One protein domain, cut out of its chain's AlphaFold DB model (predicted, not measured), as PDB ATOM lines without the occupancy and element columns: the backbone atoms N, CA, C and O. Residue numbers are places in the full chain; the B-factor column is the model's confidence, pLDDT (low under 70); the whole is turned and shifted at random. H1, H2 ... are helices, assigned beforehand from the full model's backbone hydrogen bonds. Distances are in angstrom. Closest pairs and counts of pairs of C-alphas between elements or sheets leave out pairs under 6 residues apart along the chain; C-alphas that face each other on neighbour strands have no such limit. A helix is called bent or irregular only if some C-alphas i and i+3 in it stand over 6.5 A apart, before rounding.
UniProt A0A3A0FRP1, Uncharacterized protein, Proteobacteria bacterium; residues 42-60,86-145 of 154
ATOM      1  N   ARG A  42     193.559 119.385 147.955       90.00
ATOM      2  CA  ARG A  42     193.088 118.114 147.371       90.00
ATOM      3  C   ARG A  42     194.229 117.426 146.634       90.00
ATOM      4  O   ARG A  42     194.450 116.231 146.822       90.00
ATOM      5  N   ASP A  43     194.982 118.185 145.848       91.69
ATOM      6  CA  ASP A  43     196.156 117.658 145.157       91.69
ATOM      7  C   ASP A  43     197.270 117.278 146.136       91.69
ATOM      8  O   ASP A  43     197.928 116.257 145.944       91.69
ATOM      9  N   LEU A  44     197.423 118.021 147.235       89.50
ATOM     10  CA  LEU A  44     198.323 117.659 148.327       89.50
ATOM     11  C   LEU A  44     197.946 116.307 148.940       89.50
ATOM     12  O   LEU A  44     198.827 115.487 149.191       89.50
ATOM     13  N   LEU A  45     196.653 116.049 149.161       90.12
ATOM     14  CA  LEU A  45     196.192 114.781 149.723       90.12
ATOM     15  C   LEU A  45     196.460 113.605 148.775       90.12
ATOM     16  O   LEU A  45     196.931 112.554 149.218       90.12
ATOM     17  N   ARG A  46     196.228 113.787 147.469       92.38
ATOM     18  CA  ARG A  46     196.585 112.796 146.438       92.38
ATOM     19  C   ARG A  46     198.080 112.528 146.414       92.38
ATOM     20  O   ARG A  46     198.497 111.374 146.432       92.38
ATOM     21  N   TRP A  47     198.875 113.594 146.388       91.81
ATOM     22  CA  TRP A  47     200.327 113.508 146.365       91.81
ATOM     23  C   TRP A  47     200.853 112.772 147.598       91.81
ATOM     24  O   TRP A  47     201.633 111.837 147.463       91.81
ATOM     25  N   TRP A  48     200.367 113.120 148.789       90.06
ATOM     26  CA  TRP A  48     200.757 112.458 150.032       90.06
ATOM     27  C   TRP A  48     200.391 110.975 150.055       90.06
ATOM     28  O   TRP A  48     201.197 110.135 150.452       90.06
ATOM     29  N   THR A  49     199.189 110.645 149.585       91.62
ATOM     30  CA  THR A  49     198.733 109.256 149.470       91.62
ATOM     31  C   THR A  49     199.634 108.463 148.523       91.62
ATOM     32  O   THR A  49     200.005 107.331 148.819       91.62
ATOM     33  N   ASP A  50     200.053 109.063 147.409       91.56
ATOM     34  CA  ASP A  50     200.995 108.443 146.478       91.56
ATOM     35  C   ASP A  50     202.382 108.222 147.106       91.56
ATOM     36  O   ASP A  50     202.974 107.159 146.913       91.56
ATOM     37  N   GLN A  51     202.882 109.179 147.900       90.44
ATOM     38  CA  GLN A  51     204.134 109.012 148.651       90.44
ATOM     39  C   GLN A  51     204.041 107.871 149.662       90.44
ATOM     40  O   GLN A  51     204.960 107.058 149.749       90.44
ATOM     41  N   TRP A  52     202.918 107.766 150.376       89.06
ATOM     42  CA  TRP A  52     202.671 106.658 151.294       89.06
ATOM     43  C   TRP A  52     202.728 105.314 150.572       89.06
ATOM     44  O   TRP A  52     203.449 104.409 150.997       89.06
ATOM     45  N   VAL A  53     201.982 105.186 149.468       89.44
ATOM     46  CA  VAL A  53     201.925 103.946 148.685       89.44
ATOM     47  C   VAL A  53     203.328 103.544 148.245       89.44
ATOM     48  O   VAL A  53     203.760 102.432 148.544       89.44
ATOM     49  N   LYS A  54     204.076 104.474 147.638       88.75
ATOM     50  CA  LYS A  54     205.465 104.253 147.210       88.75
ATOM     51  C   LYS A  54     206.366 103.817 148.362       88.75
ATOM     52  O   LYS A  54     207.054 102.804 148.253       88.75
ATOM     53  N   ALA A  55     206.336 104.543 149.478       87.25
ATOM     54  CA  ALA A  55     207.182 104.248 150.627       87.25
ATOM     55  C   ALA A  55     206.892 102.860 151.212       87.25
ATOM     56  O   ALA A  55     207.813 102.185 151.665       87.25
ATOM     57  N   GLN A  56     205.634 102.420 151.221       83.81
ATOM     58  CA  GLN A  56     205.269 101.094 151.717       83.81
ATOM     59  C   GLN A  56     205.680  99.976 150.744       83.81
ATOM     60  O   GLN A  56     206.080  98.907 151.203       83.81
ATOM     61  N   THR A  57     205.645 100.231 149.427       83.69
ATOM     62  CA  THR A  57     206.070  99.262 148.397       83.69
ATOM     63  C   THR A  57     207.581  99.038 148.308       83.69
ATOM     64  O   THR A  57     208.009  98.068 147.689       83.69
ATOM     65  N   ASP A  58     208.395  99.878 148.953       86.00
ATOM     66  CA  ASP A  58     209.845  99.647 149.072       86.00
ATOM     67  C   ASP A  58     210.188  98.447 149.974       86.00
ATOM     68  O   ASP A  58     211.327  97.973 149.991       86.00
ATOM     69  N   TYR A  59     209.207  97.955 150.729       85.94
ATOM     70  CA  TYR A  59     209.315  96.803 151.611       85.94
ATOM     71  C   TYR A  59     208.392  95.696 151.103       85.94
ATOM     72  O   TYR A  59     207.338  95.960 150.524       85.94
ATOM     73  N   SER A  60     208.770  94.437 151.327       86.50
ATOM     74  CA  SER A  60     207.899  93.323 150.956       86.50
ATOM     75  C   SER A  60     206.678  93.248 151.877       86.50
ATOM     76  O   SER A  60     206.709  93.695 153.026       86.50
ATOM     77  N   ALA A  86     199.709 114.895 160.848       78.31
ATOM     78  CA  ALA A  86     199.090 116.055 161.500       78.31
ATOM     79  C   ALA A  86     199.186 117.377 160.702       78.31
ATOM     80  O   ALA A  86     198.169 118.071 160.603       78.31
ATOM     81  N   PRO A  87     200.322 117.738 160.066       78.69
ATOM     82  CA  PRO A  87     200.403 118.950 159.247       78.69
ATOM     83  C   PRO A  87     199.460 118.921 158.040       78.69
ATOM     84  O   PRO A  87     198.929 119.952 157.631       78.69
ATOM     85  N   ILE A  88     199.226 117.739 157.475       78.50
ATOM     86  CA  ILE A  88     198.324 117.555 156.335       78.50
ATOM     87  C   ILE A  88     196.885 117.625 156.815       78.50
ATOM     88  O   ILE A  88     196.085 118.342 156.219       78.50
ATOM     89  N   HIS A  89     196.567 116.992 157.945       80.81
ATOM     90  CA  HIS A  89     195.256 117.128 158.575       80.81
ATOM     91  C   HIS A  89     194.893 118.594 158.824       80.81
ATOM     92  O   HIS A  89     193.784 119.002 158.492       80.81
ATOM     93  N   ALA A  90     195.828 119.413 159.315       82.50
ATOM     94  CA  ALA A  90     195.593 120.841 159.521       82.50
ATOM     95  C   ALA A  90     195.255 121.594 158.217       82.50
ATOM     96  O   ALA A  90     194.435 122.511 158.235       82.50
ATOM     97  N   LYS A  91     195.840 121.192 157.081       83.44
ATOM     98  CA  LYS A  91     195.558 121.776 155.756       83.44
ATOM     99  C   LYS A  91     194.235 121.291 155.153       83.44
ATOM    100  O   LYS A  91     193.603 122.039 154.412       83.44
ATOM    101  N   ILE A  92     193.810 120.064 155.462       83.62
ATOM    102  CA  ILE A  92     192.566 119.464 154.949       83.62
ATOM    103  C   ILE A  92     191.352 119.820 155.807       83.62
ATOM    104  O   ILE A  92     190.252 119.939 155.274       83.62
ATOM    105  N   ALA A  93     191.529 120.027 157.114       86.38
ATOM    106  CA  ALA A  93     190.435 120.299 158.045       86.38
ATOM    107  C   ALA A  93     189.488 121.434 157.595       86.38
ATOM    108  O   ALA A  93     188.277 121.236 157.687       86.38
ATOM    109  N   PRO A  94     189.964 122.567 157.031       87.31
ATOM    110  CA  PRO A  94     189.082 123.622 156.523       87.31
ATOM    111  C   PRO A  94     188.210 123.208 155.328       87.31
ATOM    112  O   PRO A  94     187.224 123.877 155.031       87.31
ATOM    113  N   LEU A  95     188.578 122.135 154.622       89.31
ATOM    114  CA  LEU A  95     187.845 121.618 153.468       89.31
ATOM    115  C   LEU A  95     186.834 120.530 153.828       89.31
ATOM    116  O   LEU A  95     186.054 120.140 152.958       89.31
ATOM    117  N   LEU A  96     186.844 120.019 155.061       91.19
ATOM    118  CA  LEU A  96     185.848 119.049 155.508       91.19
ATOM    119  C   LEU A  96     184.453 119.685 155.493       91.19
ATOM    120  O   LEU A  96     184.273 120.853 155.847       91.19
ATOM    121  N   ARG A  97     183.437 118.910 155.102       92.81
ATOM    122  CA  ARG A  97     182.043 119.355 155.237       92.81
ATOM    123  C   ARG A  97     181.715 119.583 156.718       92.81
ATOM    124  O   ARG A  97     182.194 118.857 157.585       92.81
ATOM    125  N   LYS A  98     180.868 120.576 157.013       91.50
ATOM    126  CA  LYS A  98     180.528 120.974 158.398       91.50
ATOM    127  C   LYS A  98     179.862 119.849 159.212       91.50
ATOM    128  O   LYS A  98     179.937 119.867 160.435       91.50
ATOM    129  N   ASP A  99     179.207 118.898 158.548       92.62
ATOM    130  CA  ASP A  99     178.538 117.733 159.143       92.62
ATOM    131  C   ASP A  99     179.461 116.515 159.318       92.62
ATOM    132  O   ASP A  99     179.046 115.496 159.869       92.62
ATOM    133  N   VAL A 100     180.715 116.599 158.866       92.56
ATOM    134  CA  VAL A 100     181.681 115.502 158.946       92.56
ATOM    135  C   VAL A 100     182.485 115.608 160.238       92.56
ATOM    136  O   VAL A 100     183.161 116.601 160.503       92.56
ATOM    137  N   ASN A 101     182.463 114.541 161.040       90.19
ATOM    138  CA  ASN A 101     183.365 114.412 162.180       90.19
ATOM    139  C   ASN A 101     184.800 114.172 161.677       90.19
ATOM    140  O   ASN A 101     185.077 113.176 161.006       90.19
ATOM    141  N   TRP A 102     185.718 115.072 162.032       85.69
ATOM    142  CA  TRP A 102     187.093 115.032 161.534       85.69
ATOM    143  C   TRP A 102     187.889 113.813 162.022       85.69
ATOM    144  O   TRP A 102     188.697 113.288 161.258       85.69
ATOM    145  N   GLN A 103     187.661 113.332 163.254       86.62
ATOM    146  CA  GLN A 103     188.353 112.150 163.783       86.62
ATOM    147  C   GLN A 103     187.968 110.912 162.978       86.62
ATOM    148  O   GLN A 103     188.832 110.158 162.538       86.62
ATOM    149  N   VAL A 104     186.667 110.744 162.731       89.94
ATOM    150  CA  VAL A 104     186.146 109.637 161.926       89.94
ATOM    151  C   VAL A 104     186.669 109.728 160.495       89.94
ATOM    152  O   VAL A 104     187.129 108.728 159.953       89.94
ATOM    153  N   ALA A 105     186.661 110.920 159.893       90.69
ATOM    154  CA  ALA A 105     187.176 111.116 158.542       90.69
ATOM    155  C   ALA A 105     188.668 110.751 158.432       90.69
ATOM    156  O   ALA A 105     189.053 110.071 157.481       90.69
ATOM    157  N   GLY A 106     189.485 111.148 159.413       88.25
ATOM    158  CA  GLY A 106     190.907 110.802 159.478       88.25
ATOM    159  C   GLY A 106     191.156 109.299 159.635       88.25
ATOM    160  O   GLY A 106     191.969 108.733 158.906       88.25
ATOM    161  N   GLU A 107     190.414 108.626 160.519       88.56
ATOM    162  CA  GLU A 107     190.508 107.167 160.679       88.56
ATOM    163  C   GLU A 107     190.053 106.423 159.417       88.56
ATOM    164  O   GLU A 107     190.703 105.470 158.995       88.56
ATOM    165  N   MET A 108     188.990 106.883 158.752       91.88
ATOM    166  CA  MET A 108     188.558 106.318 157.470       91.88
ATOM    167  C   MET A 108     189.622 106.475 156.384       91.88
ATOM    168  O   MET A 108     189.869 105.530 155.640       91.88
ATOM    169  N   TYR A 109     190.261 107.643 156.296       90.94
ATOM    170  CA  TYR A 109     191.370 107.860 155.371       90.94
ATOM    171  C   TYR A 109     192.516 106.878 155.651       90.94
ATOM    172  O   TYR A 109     192.974 106.195 154.736       90.94
ATOM    173  N   TYR A 110     192.928 106.743 156.915       88.62
ATOM    174  CA  TYR A 110     193.980 105.803 157.297       88.62
ATOM    175  C   TYR A 110     193.608 104.358 156.946       88.62
ATOM    176  O   TYR A 110     194.411 103.647 156.353       88.62
ATOM    177  N   LEU A 111     192.371 103.940 157.228       90.38
ATOM    178  CA  LEU A 111     191.873 102.613 156.863       90.38
ATOM    179  C   LEU A 111     191.929 102.371 155.354       90.38
ATOM    180  O   LEU A 111     192.364 101.303 154.941       90.38
ATOM    181  N   ILE A 112     191.529 103.344 154.533       92.62
ATOM    182  CA  ILE A 112     191.597 103.238 153.068       92.62
ATOM    183  C   ILE A 112     193.039 103.016 152.621       92.62
ATOM    184  O   ILE A 112     193.313 102.073 151.878       92.62
ATOM    185  N   VAL A 113     193.958 103.861 153.093       89.31
ATOM    186  CA  VAL A 113     195.360 103.806 152.678       89.31
ATOM    187  C   VAL A 113     196.036 102.534 153.186       89.31
ATOM    188  O   VAL A 113     196.750 101.899 152.425       89.31
ATOM    189  N   SER A 114     195.793 102.102 154.423       86.25
ATOM    190  CA  SER A 114     196.405 100.882 154.960       86.25
ATOM    191  C   SER A 114     195.803  99.603 154.376       86.25
ATOM    192  O   SER A 114     196.544  98.678 154.059       86.25
ATOM    193  N   TYR A 115     194.477  99.532 154.213       89.69
ATOM    194  CA  TYR A 115     193.795  98.319 153.753       89.69
ATOM    195  C   TYR A 115     194.019  98.054 152.265       89.69
ATOM    196  O   TYR A 115     194.380  96.945 151.882       89.69
ATOM    197  N   PHE A 116     193.836  99.068 151.411       90.69
ATOM    198  CA  PHE A 116     194.023  98.900 149.966       90.69
ATOM    199  C   PHE A 116     195.490  98.906 149.538       90.69
ATOM    200  O   PHE A 116     195.772  98.645 148.372       90.69
ATOM    201  N   ASN A 117     196.414  99.165 150.465       86.31
ATOM    202  CA  ASN A 117     197.842  99.005 150.231       86.31
ATOM    203  C   ASN A 117     198.411  97.697 150.804       86.31
ATOM    204  O   ASN A 117     199.620  97.497 150.744       86.31
ATOM    205  N   ASP A 118     197.569  96.803 151.338       85.81
ATOM    206  CA  ASP A 118     197.949  95.420 151.641       85.81
ATOM    207  C   ASP A 118     197.927  94.586 150.344       85.81
ATOM    208  O   ASP A 118     196.852  94.337 149.783       85.81
ATOM    209  N   PRO A 119     199.078  94.083 149.863       83.81
ATOM    210  CA  PRO A 119     199.135  93.316 148.624       83.81
ATOM    211  C   PRO A 119     198.289  92.040 148.629       83.81
ATOM    212  O   PRO A 119     197.831  91.625 147.565       83.81
ATOM    213  N   LEU A 120     198.015  91.430 149.788       84.12
ATOM    214  CA  LEU A 120     197.118  90.271 149.872       84.12
ATOM    215  C   LEU A 120     195.660  90.662 149.655       84.12
ATOM    216  O   LEU A 120     194.906  89.898 149.047       84.12
ATOM    217  N   VAL A 121     195.256  91.838 150.141       88.75
ATOM    218  CA  VAL A 121     193.931  92.403 149.861       88.75
ATOM    219  C   VAL A 121     193.815  92.670 148.365       88.75
ATOM    220  O   VAL A 121     192.879  92.182 147.730       88.75
ATOM    221  N   CYS A 122     194.795  93.355 147.774       88.75
ATOM    222  CA  CYS A 122     194.793  93.642 146.341       88.75
ATOM    223  C   CYS A 122     194.754  92.360 145.504       88.75
ATOM    224  O   CYS A 122     193.910  92.228 144.620       88.75
ATOM    225  N   GLN A 123     195.594  91.372 145.829       88.44
ATOM    226  CA  GLN A 123     195.632  90.083 145.142       88.44
ATOM    227  C   GLN A 123     194.293  89.344 145.247       88.44
ATOM    228  O   GLN A 123     193.796  88.832 144.246       88.44
ATOM    229  N   ARG A 124     193.692  89.301 146.443       92.38
ATOM    230  CA  ARG A 124     192.404  88.634 146.681       92.38
ATOM    231  C   ARG A 124     191.285  89.226 145.831       92.38
ATOM    232  O   ARG A 124     190.423  88.486 145.368       92.38
ATOM    233  N   HIS A 125     191.288  90.543 145.662       92.69
ATOM    234  CA  HIS A 125     190.245  91.255 144.931       92.69
ATOM    235  C   HIS A 125     190.593  91.521 143.458       92.69
ATOM    236  O   HIS A 125     189.746  92.016 142.719       92.69
ATOM    237  N   GLY A 126     191.799  91.158 143.008       92.50
ATOM    238  CA  GLY A 126     192.262  91.396 141.640       92.50
ATOM    239  C   GLY A 126     192.516  92.874 141.332       92.50
ATOM    240  O   GLY A 126     192.333  93.301 140.196       92.50
ATOM    241  N   PHE A 127     192.893  93.660 142.340       92.00
ATOM    242  CA  PHE A 127     193.171  95.086 142.199       92.00
ATOM    243  C   PHE A 127     194.663  95.362 142.020       92.00
ATOM    244  O   PHE A 127     195.511  94.663 142.574       92.00
ATOM    245  N   ASP A 128     194.977  96.451 141.324       91.75
ATOM    246  CA  ASP A 128     196.246  97.148 141.518       91.75
ATOM    247  C   ASP A 128     196.151  97.976 142.810       91.75
ATOM    248  O   ASP A 128     195.227  98.778 142.961       91.75
ATOM    249  N   CYS A 129     197.076  97.775 143.757       89.62
ATOM    250  CA  CYS A 129     196.999  98.425 145.071       89.62
ATOM    251  C   CYS A 129     196.991  99.946 144.966       89.62
ATOM    252  O   CYS A 129     196.173 100.617 145.593       89.62
ATOM    253  N   ARG A 130     197.869 100.508 144.129       91.38
ATOM    254  CA  ARG A 130     197.959 101.956 143.960       91.38
ATOM    255  C   ARG A 130     196.651 102.515 143.408       91.38
ATOM    256  O   ARG A 130     196.147 103.508 143.928       91.38
ATOM    257  N   GLN A 131     196.080 101.880 142.387       92.12
ATOM    258  CA  GLN A 131     194.780 102.269 141.843       92.12
ATOM    259  C   GLN A 131     193.659 102.129 142.876       92.12
ATOM    260  O   GLN A 131     192.825 103.027 142.967       92.12
ATOM    261  N   ALA A 132     193.644 101.058 143.674       94.06
ATOM    262  CA  ALA A 132     192.633 100.842 144.707       94.06
ATOM    263  C   ALA A 132     192.688 101.914 145.804       94.06
ATOM    264  O   ALA A 132     191.655 102.485 146.153       94.06
ATOM    265  N   VAL A 133     193.887 102.242 146.294       94.62
ATOM    266  CA  VAL A 133     194.090 103.311 147.280       94.62
ATOM    267  C   VAL A 133     193.630 104.656 146.720       94.62
ATOM    268  O   VAL A 133     192.861 105.359 147.375       94.62
ATOM    269  N   LEU A 134     194.050 105.012 145.501       93.00
ATOM    270  CA  LEU A 134     193.669 106.288 144.886       93.00
ATOM    271  C   LEU A 134     192.161 106.362 144.609       93.00
ATOM    272  O   LEU A 134     191.547 107.390 144.873       93.00
ATOM    273  N   ALA A 135     191.533 105.279 144.148       94.75
ATOM    274  CA  ALA A 135     190.085 105.236 143.957       94.75
ATOM    275  C   ALA A 135     189.327 105.378 145.288       94.75
ATOM    276  O   ALA A 135     188.370 106.149 145.378       94.75
ATOM    277  N   GLY A 136     189.778 104.685 146.338       95.19
ATOM    278  CA  GLY A 136     189.232 104.830 147.687       95.19
ATOM    279  C   GLY A 136     189.373 106.258 148.214       95.19
ATOM    280  O   GLY A 136     188.429 106.796 148.795       95.19
ATOM    281  N   LEU A 137     190.509 106.905 147.941       95.00
ATOM    282  CA  LEU A 137     190.735 108.304 148.277       95.00
ATOM    283  C   LEU A 137     189.757 109.238 147.558       95.00
ATOM    284  O   LEU A 137     189.201 110.127 148.197       95.00
ATOM    285  N   GLU A 138     189.518 109.056 146.258       94.94
ATOM    286  CA  GLU A 138     188.558 109.888 145.518       94.94
ATOM    287  C   GLU A 138     187.138 109.750 146.082       94.94
ATOM    288  O   GLU A 138     186.451 110.755 146.276       94.94
ATOM    289  N   ILE A 139     186.714 108.525 146.417       95.44
ATOM    290  CA  ILE A 139     185.421 108.269 147.070       95.44
ATOM    291  C   ILE A 139     185.358 108.990 148.420       95.44
ATOM    292  O   ILE A 139     184.377 109.677 148.717       95.44
ATOM    293  N   TRP A 140     186.417 108.877 149.225       95.31
ATOM    294  CA  TRP A 140     186.512 109.563 150.508       95.31
ATOM    295  C   TRP A 140     186.455 111.082 150.339       95.31
ATOM    296  O   TRP A 140     185.674 111.732 151.023       95.31
ATOM    297  N   MET A 141     187.197 111.660 149.393       94.06
ATOM    298  CA  MET A 141     187.207 113.106 149.154       94.06
ATOM    299  C   MET A 141     185.853 113.621 148.670       94.06
ATOM    300  O   MET A 141     185.430 114.699 149.089       94.06
ATOM    301  N   ALA A 142     185.170 112.872 147.804       92.75
ATOM    302  CA  ALA A 142     183.829 113.213 147.341       92.75
ATOM    303  C   ALA A 142     182.804 113.194 148.488       92.75
ATOM    304  O   ALA A 142     181.890 114.018 148.513       92.75
ATOM    305  N   GLY A 143     182.969 112.279 149.447       92.44
ATOM    306  CA  GLY A 143     182.103 112.161 150.617       92.44
ATOM    307  C   GLY A 143     182.467 113.088 151.781       92.44
ATOM    308  O   GLY A 143     181.577 113.501 152.518       92.44
ATOM    309  N   ALA A 144     183.739 113.428 151.982       92.50
ATOM    310  CA  ALA A 144     184.218 114.134 153.173       92.50
ATOM    311  C   ALA A 144     184.459 115.632 152.945       92.50
ATOM    312  O   ALA A 144     184.329 116.410 153.891       92.50
ATOM    313  N   LEU A 145     184.795 116.049 151.719       92.25
ATOM    314  CA  LEU A 145     185.183 117.429 151.419       92.25
ATOM    315  C   LEU A 145     184.037 118.238 150.801       92.25
ATOM    316  O   LEU A 145     183.199 117.708 150.073       92.25
TER     317      LEU A 145
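This is residues 42 to 60 and 86 to 145 of the 154 residues of an uncharacterized protein of Proteobacteria bacterium (UniProt A0A3A0FRP1). Three long helices, H1, H3 and H5, make a small bundle, helices packed along one another, with the short H4 at one end and H2 at the other, by the first turn of H1. H3 and H5 lie side by side in opposite directions; H1 packs mainly on H5 and meets H3 at Val 113. The printed part has 79 residues with five named helices, H1 to H5 in chain order, and no named strand; the class is all helix. It is compact, with a radius of gyration of the C-alphas of 12.8 A, and elongated, spanning 37 by 22 by 19 A.

Find C-alpha 42 at (193.088, 118.114, 147.371); from there H1, residues 42 to 57, runs 22.9 A to C-alpha 57 at (206.070, 99.262, 148.397). After the cut, look at residues 86 to 95 for H2, which is irregular, but only just: C-alphas 91 and 94 are 6.8 A apart. Next come H3, residues 102 to 116, 21.0 A long, and H4, residues 119 to 125. Last is H5, residues 129 to 144, running 21.8 A to C-alpha 144 at (184.218, 114.134, 153.173).

Begin with the bundle. H1 touches H5 at a shallow tilt of 30 degrees, opposite ways; their closest C-alphas, of Val 53 and Arg 130, are 6.5 A apart. H1 only just touches H3, with 3 pairs of C-alphas within 8 A, residues 49 to 53 meeting residue 113 alone; the closest C-alphas, of Thr 49 and Val 113, are 7.2 A apart, and the tilt is steep, 41 degrees, the same way. H3 touches H5 at a shallow tilt of 19 degrees, opposite ways, with the closest C-alphas, of Phe 116 and Val 133, 5.2 A apart. With residues 42 to 45 alone H1 only just touches H2, with 3 pairs within 8 A; the closest C-alphas are those of Leu 45 and Ile 88, 7.5 A apart. H4 and H5 touch only at the corner, and only just, with 3 pairs within 8 A, and stand about perpendicular at 76 degrees; the C-alphas of Cys 122 and Cys 129 are closest, at 5.4 A. H4 is apart from H1 and H2. In H1, H3, H4 and H5 every O i to N i+4 pair is within hydrogen-bond range; in H2 4 of 6 are.

The two C-alphas farthest apart, of Ser 60 and Lys 98, are 39.6 A apart. Residues 61 to 85 are not printed, and C-alphas 60 and 86 across this cut are 26.6 A apart. Of the links printed whole, H3 to H4 and H4 to H5 are tight and H2 to H3 is short. Mean pLDDT of the printed part is 89.4, and no printed residue is under 70.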